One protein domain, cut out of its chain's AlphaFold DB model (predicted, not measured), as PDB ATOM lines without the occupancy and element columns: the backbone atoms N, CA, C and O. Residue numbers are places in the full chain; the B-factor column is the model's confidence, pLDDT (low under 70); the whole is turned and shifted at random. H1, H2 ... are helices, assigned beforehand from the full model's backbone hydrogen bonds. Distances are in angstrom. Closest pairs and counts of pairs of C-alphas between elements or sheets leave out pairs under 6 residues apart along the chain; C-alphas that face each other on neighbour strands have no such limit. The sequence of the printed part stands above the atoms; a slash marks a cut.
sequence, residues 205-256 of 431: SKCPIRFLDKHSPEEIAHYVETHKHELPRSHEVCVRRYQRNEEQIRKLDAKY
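This is residues 205 to 256 of the 431 residues of an uncharacterized protein of Trichoderma longibrachiatum ATCC 18648 (UniProt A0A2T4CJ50). The short helix H1 sits between H2 and H3 and packs on both; H4 turns off the end of H3 nearly at a right angle, and residues 243 to 255 stick out. The printed part has 52 residues with four named helices, H1 to H4 in order, and no named strand; its class is all helix, with 36 of the 52 residues in the helices, and it is compact, with a radius of gyration of the C-alphas of 11.3 A and spans of 30 by 21 by 16 A.

Start at H1, residues 208 to 211, which touches H2, residues 217 to 226, closest at C-alphas 208 and 220, 6.7 A. H1 touches H3, residues 234 to 244, closest at C-alphas 209 and 238, 6.9 A. H2 and H3 are apart. H4, residues 246 to 256, only just touches H3, with 3 pairs of C-alphas within 8 A, only at the corner, closest at C-alphas 242 and 249, 7.1 A; they are about perpendicular, 81 degrees. Every O i to N i+4 pair is within hydrogen-bond range in H2, H3 and H4; H1 is too short for one.

Find C-alpha 208 at (184.228, 242.116, 208.983), where H1 begins, 5.5 A long; H2 runs 14.4 A, H3 15.5 A, H4 15.2 A to C-alpha 256 at (181.365, 256.251, 199.844).

Look from C-alpha 229 to C-alpha 254, the farthest two, 30.6 A apart; the printed part has no cut or long link, and pLDDT is under 70 at nine residues, among them 246 to 249.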
ATOM      1  N   SER A 205     184.684 233.943 212.919       62.72
ATOM      2  CA  SER A 205     185.922 233.408 212.317       62.72
ATOM      3  C   SER A 205     186.410 234.206 211.098       62.72
ATOM      4  O   SER A 205     187.568 234.077 210.684       62.72
ATOM      5  N   LYS A 206     185.550 235.054 210.515       80.75
ATOM      6  CA  LYS A 206     185.833 235.843 209.307       80.75
ATOM      7  C   LYS A 206     185.891 237.337 209.640       80.75
ATOM      8  O   LYS A 206     185.062 237.862 210.368       80.75
ATOM      9  N   CYS A 207     186.886 238.026 209.085       83.38
ATOM     10  CA  CYS A 207     187.078 239.462 209.279       83.38
ATOM     11  C   CYS A 207     185.906 240.287 208.690       83.38
ATOM     12  O   CYS A 207     185.627 240.113 207.498       83.38
ATOM     13  N   PRO A 208     185.320 241.244 209.446       83.25
ATOM     14  CA  PRO A 208     184.228 242.116 208.983       83.25
ATOM     15  C   PRO A 208     184.528 242.904 207.697       83.25
ATOM     16  O   PRO A 208     183.648 243.134 206.879       83.25
ATOM     17  N   ILE A 209     185.800 243.232 207.442       81.94
ATOM     18  CA  ILE A 209     186.251 243.953 206.234       81.94
ATOM     19  C   ILE A 209     185.930 243.172 204.947       81.94
ATOM     20  O   ILE A 209     185.813 243.756 203.874       81.94
ATOM     21  N   ARG A 210     185.749 241.846 205.020       82.88
ATOM     22  CA  ARG A 210     185.337 241.039 203.859       82.88
ATOM     23  C   ARG A 210     183.887 241.276 203.431       82.88
ATOM     24  O   ARG A 210     183.527 240.847 202.339       82.88
ATOM     25  N   PHE A 211     183.083 241.911 204.278       83.00
ATOM     26  CA  PHE A 211     181.655 242.123 204.067       83.00
ATOM     27  C   PHE A 211     181.315 243.576 203.691       83.00
ATOM     28  O   PHE A 211     180.144 243.879 203.502       83.00
ATOM     29  N   LEU A 212     182.321 244.442 203.474       80.31
ATOM     30  CA  LEU A 212     182.156 245.829 202.987       80.31
ATOM     31  C   LEU A 212     181.374 245.953 201.672       80.31
ATOM     32  O   LEU A 212     180.778 246.991 201.413       80.31
ATOM     33  N   ASP A 213     181.369 244.907 200.844       79.62
ATOM     34  CA  ASP A 213     180.611 244.889 199.588       79.62
ATOM     35  C   ASP A 213     179.142 244.464 199.776       79.62
ATOM     36  O   ASP A 213     178.338 244.620 198.859       79.62
ATOM     37  N   LYS A 214     178.800 243.883 200.935       78.12
ATOM     38  CA  LYS A 214     177.475 243.313 201.238       78.12
ATOM     39  C   LYS A 214     176.690 244.124 202.268       78.12
ATOM     40  O   LYS A 214     175.469 244.160 202.178       78.12
ATOM     41  N   HIS A 215     177.387 244.758 203.207       79.25
ATOM     42  CA  HIS A 215     176.824 245.586 204.269       79.25
ATOM     43  C   HIS A 215     177.183 247.054 204.078       79.25
ATOM     44  O   HIS A 215     178.205 247.380 203.466       79.25
ATOM     45  N   SER A 216     176.345 247.945 204.613       81.62
ATOM     46  CA  SER A 216     176.686 249.364 204.634       81.62
ATOM     47  C   SER A 216     177.928 249.597 205.516       81.62
ATOM     48  O   SER A 216     178.135 248.886 206.508       81.62
ATOM     49  N   PRO A 217     178.798 250.565 205.172       77.56
ATOM     50  CA  PRO A 217     179.954 250.911 206.000       77.56
ATOM     51  C   PRO A 217     179.575 251.259 207.445       77.56
ATOM     52  O   PRO A 217     180.325 250.951 208.369       77.56
ATOM     53  N   GLU A 218     178.406 251.870 207.636       81.81
ATOM     54  CA  GLU A 218     177.856 252.237 208.938       81.81
ATOM     55  C   GLU A 218     177.510 251.011 209.801       81.81
ATOM     56  O   GLU A 218     177.885 250.963 210.973       81.81
ATOM     57  N   GLU A 219     176.873 249.986 209.228       82.19
ATOM     58  CA  GLU A 219     176.567 248.728 209.933       82.19
ATOM     59  C   GLU A 219     177.838 247.990 210.364       82.19
ATOM     60  O   GLU A 219     177.928 247.475 211.479       82.19
ATOM     61  N   ILE A 220     178.854 247.968 209.498       83.06
ATOM     62  CA  ILE A 220     180.128 247.304 209.798       83.06
ATOM     63  C   ILE A 220     180.869 248.041 210.915       83.06
ATOM     64  O   ILE A 220     181.463 247.392 211.777       83.06
ATOM     65  N   ALA A 221     180.842 249.377 210.917       82.94
ATOM     66  CA  ALA A 221     181.440 250.177 211.981       82.94
ATOM     67  C   ALA A 221     180.774 249.882 213.332       82.94
ATOM     68  O   ALA A 221     181.472 249.573 214.298       82.94
ATOM     69  N   HIS A 222     179.439 249.862 213.369       80.25
ATOM     70  CA  HIS A 222     178.685 249.529 214.576       80.25
ATOM     71  C   HIS A 222     178.993 248.111 215.078       80.25
ATOM     72  O   HIS A 222     179.244 247.903 216.267       80.25
ATOM     73  N   TYR A 223     179.061 247.133 214.171       84.25
ATOM     74  CA  TYR A 223     179.420 245.758 214.513       84.25
ATOM     75  C   TYR A 223     180.839 245.656 215.098       84.25
ATOM     76  O   TYR A 223     181.060 244.981 216.099       84.25
ATOM     77  N   VAL A 224     181.816 246.357 214.514       84.38
ATOM     78  CA  VAL A 224     183.208 246.376 215.000       84.38
ATOM     79  C   VAL A 224     183.330 247.058 216.368       84.38
ATOM     80  O   VAL A 224     184.143 246.626 217.188       84.38
ATOM     81  N   GLU A 225     182.540 248.099 216.631       83.94
ATOM     82  CA  GLU A 225     182.510 248.794 217.924       83.94
ATOM     83  C   GLU A 225     181.908 247.924 219.030       83.94
ATOM     84  O   GLU A 225     182.500 247.797 220.104       83.94
ATOM     85  N   THR A 226     180.777 247.276 218.748       81.88
ATOM     86  CA  THR A 226     180.063 246.407 219.696       81.88
ATOM     87  C   THR A 226     180.795 245.085 219.944       81.88
ATOM     88  O   THR A 226     180.863 244.624 221.082       81.88
ATOM     89  N   HIS A 227     181.438 244.517 218.917       78.88
ATOM     90  CA  HIS A 227     182.099 243.205 218.970       78.88
ATOM     91  C   HIS A 227     183.630 243.302 218.971       78.88
ATOM     92  O   HIS A 227     184.331 242.370 218.568       78.88
ATOM     93  N   LYS A 228     184.189 244.414 219.472       80.94
ATOM     94  CA  LYS A 228     185.640 244.675 219.506       80.94
ATOM     95  C   LYS A 228     186.457 243.552 220.160       80.94
ATOM     96  O   LYS A 228     187.607 243.324 219.783       80.94
ATOM     97  N   HIS A 229     185.874 242.858 221.135       75.31
ATOM     98  CA  HIS A 229     186.510 241.769 221.884       75.31
ATOM     99  C   HIS A 229     186.466 240.409 221.170       75.31
ATOM    100  O   HIS A 229     187.192 239.498 221.558       75.31
ATOM    101  N   GLU A 230     185.668 240.290 220.110       78.31
ATOM    102  CA  GLU A 230     185.441 239.046 219.368       78.31
ATOM    103  C   GLU A 230     186.012 239.102 217.941       78.31
ATOM    104  O   GLU A 230     185.864 238.165 217.157       78.31
ATOM    105  N   LEU A 231     186.720 240.186 217.595       83.00
ATOM    106  CA  LEU A 231     187.314 240.351 216.271       83.00
ATOM    107  C   LEU A 231     188.422 239.311 216.018       83.00
ATOM    108  O   LEU A 231     189.375 239.200 216.798       83.00
ATOM    109  N   PRO A 232     188.378 238.585 214.885       83.31
ATOM    110  CA  PRO A 232     189.390 237.584 214.575       83.31
ATOM    111  C   PRO A 232     190.751 238.236 214.306       83.31
ATOM    112  O   PRO A 232     190.830 239.310 213.713       83.31
ATOM    113  N   ARG A 233     191.858 237.537 214.612       80.44
ATOM    114  CA  ARG A 233     193.234 238.029 214.337       80.44
ATOM    115  C   ARG A 233     193.488 238.393 212.867       80.44
ATOM    116  O   ARG A 233     194.359 239.204 212.565       80.44
ATOM    117  N   SER A 234     192.722 237.820 211.940       83.88
ATOM    118  CA  SER A 234     192.766 238.181 210.518       83.88
ATOM    119  C   SER A 234     192.312 239.622 210.250       83.88
ATOM    120  O   SER A 234     192.728 240.202 209.248       83.88
ATOM    121  N   HIS A 235     191.518 240.221 211.144       85.88
ATOM    122  CA  HIS A 235     191.056 241.600 211.040       85.88
ATOM    123  C   HIS A 235     192.213 242.595 211.040       85.88
ATOM    124  O   HIS A 235     192.302 243.408 210.127       85.88
ATOM    125  N   GLU A 236     193.172 242.452 211.956       84.50
ATOM    126  CA  GLU A 236     194.350 243.322 212.014       84.50
ATOM    127  C   GLU A 236     195.188 243.256 210.722       84.50
ATOM    128  O   GLU A 236     195.666 244.270 210.209       84.50
ATOM    129  N   VAL A 237     195.327 242.061 210.142       85.56
ATOM    130  CA  VAL A 237     196.041 241.861 208.872       85.56
ATOM    131  C   VAL A 237     195.277 242.487 207.702       85.56
ATOM    132  O   VAL A 237     195.889 243.110 206.832       85.56
ATOM    133  N   CYS A 238     193.950 242.348 207.672       84.94
ATOM    134  CA  CYS A 238     193.102 243.005 206.680       84.94
ATOM    135  C   CYS A 238     193.204 244.531 206.788       84.94
ATOM    136  O   CYS A 238     193.436 245.171 205.766       84.94
ATOM    137  N   VAL A 239     193.130 245.097 207.997       84.06
ATOM    138  CA  VAL A 239     193.300 246.540 208.240       84.06
ATOM    139  C   VAL A 239     194.643 247.019 207.691       84.06
ATOM    140  O   VAL A 239     194.673 247.937 206.877       84.06
ATOM    141  N   ARG A 240     195.752 246.350 208.038       82.12
ATOM    142  CA  ARG A 240     197.090 246.726 207.545       82.12
ATOM    143  C   ARG A 240     197.222 246.639 206.022       82.12
ATOM    144  O   ARG A 240     197.915 247.459 205.425       82.12
ATOM    145  N   ARG A 241     196.575 245.665 205.373       81.88
ATOM    146  CA  ARG A 241     196.578 245.549 203.903       81.88
ATOM    147  C   ARG A 241     195.760 246.648 203.233       81.88
ATOM    148  O   ARG A 241     196.225 247.201 202.243       81.88
ATOM    149  N   TYR A 242     194.591 246.975 203.778       73.50
ATOM    150  CA  TYR A 242     193.755 248.057 203.257       73.50
ATOM    151  C   TYR A 242     194.417 249.422 203.447       73.50
ATOM    152  O   TYR A 242     194.458 250.200 202.502       73.50
ATOM    153  N   GLN A 243     195.032 249.672 204.607       74.75
ATOM    154  CA  GLN A 243     195.781 250.906 204.878       74.75
ATOM    155  C   GLN A 243     197.010 251.083 203.972       74.75
ATOM    156  O   GLN A 243     197.410 252.205 203.692       74.75
ATOM    157  N   ARG A 244     197.610 249.987 203.487       76.00
ATOM    158  CA  ARG A 244     198.778 250.033 202.592       76.00
ATOM    159  C   ARG A 244     198.416 250.339 201.135       76.00
ATOM    160  O   ARG A 244     199.299 250.702 200.363       76.00
ATOM    161  N   ASN A 245     197.152 250.177 200.744       75.50
ATOM    162  CA  ASN A 245     196.700 250.421 199.379       75.50
ATOM    163  C   ASN A 245     196.045 251.808 199.264       75.50
ATOM    164  O   ASN A 245     194.823 251.928 199.180       75.50
ATOM    165  N   GLU A 246     196.863 252.863 199.277       69.62
ATOM    166  CA  GLU A 246     196.411 254.267 199.271       69.62
ATOM    167  C   GLU A 246     195.481 254.624 198.099       69.62
ATOM    168  O   GLU A 246     194.630 255.508 198.209       69.62
ATOM    169  N   GLU A 247     195.632 253.955 196.956       69.62
ATOM    170  CA  GLU A 247     194.769 254.150 195.785       69.62
ATOM    171  C   GLU A 247     193.375 253.549 196.000       69.62
ATOM    172  O   GLU A 247     192.369 254.133 195.597       69.62
ATOM    173  N   GLN A 248     193.294 252.410 196.692       64.88
ATOM    174  CA  GLN A 248     192.028 251.766 197.032       64.88
ATOM    175  C   GLN A 248     191.292 252.523 198.145       64.88
ATOM    176  O   GLN A 248     190.069 252.625 198.078       64.88
ATOM    177  N   ILE A 249     192.019 253.120 199.099       68.75
ATOM    178  CA  ILE A 249     191.449 254.022 200.116       68.75
ATOM    179  C   ILE A 249     190.843 255.253 199.442       68.75
ATOM    180  O   ILE A 249     189.674 255.541 199.659       68.75
ATOM    181  N   ARG A 250     191.589 255.924 198.553       72.06
ATOM    182  CA  ARG A 250     191.083 257.091 197.807       72.06
ATOM    183  C   ARG A 250     189.878 256.755 196.932       72.06
ATOM    184  O   ARG A 250     188.960 257.556 196.820       72.06
ATOM    185  N   LYS A 251     189.853 255.567 196.323       71.44
ATOM    186  CA  LYS A 251     188.729 255.120 195.488       71.44
ATOM    187  C   LYS A 251     187.489 254.750 196.306       71.44
ATOM    188  O   LYS A 251     186.378 254.954 195.829       71.44
ATOM    189  N   LEU A 252     187.666 254.207 197.511       61.97
ATOM    190  CA  LEU A 252     186.571 253.917 198.438       61.97
ATOM    191  C   LEU A 252     186.024 255.198 199.069       61.97
ATOM    192  O   LEU A 252     184.811 255.374 199.093       61.97
ATOM    193  N   ASP A 253     186.896 256.120 199.468       68.31
ATOM    194  CA  ASP A 253     186.517 257.445 199.963       68.31
ATOM    195  C   ASP A 253     185.816 258.271 198.871       68.31
ATOM    196  O   ASP A 253     184.798 258.898 199.116       68.31
ATOM    197  N   ALA A 254     186.232 258.160 197.609       73.81
ATOM    198  CA  ALA A 254     185.502 258.773 196.496       73.81
ATOM    199  C   ALA A 254     184.138 258.113 196.204       73.81
ATOM    200  O   ALA A 254     183.254 258.750 195.634       73.81
ATOM    201  N   LYS A 255     183.964 256.826 196.539       65.31
ATOM    202  CA  LYS A 255     182.741 256.054 196.248       65.31
ATOM    203  C   LYS A 255     181.724 256.084 197.394       65.31
ATOM    204  O   LYS A 255     180.538 255.894 197.137       65.31
ATOM    205  N   TYR A 256     182.178 256.313 198.624       59.19
ATOM    206  CA  TYR A 256     181.365 256.251 199.844       59.19
ATOM    207  C   TYR A 256     181.571 257.447 200.788       59.19
ATOM    208  O   TYR A 256     180.823 257.596 201.753       59.19
TER     209      TYR A 256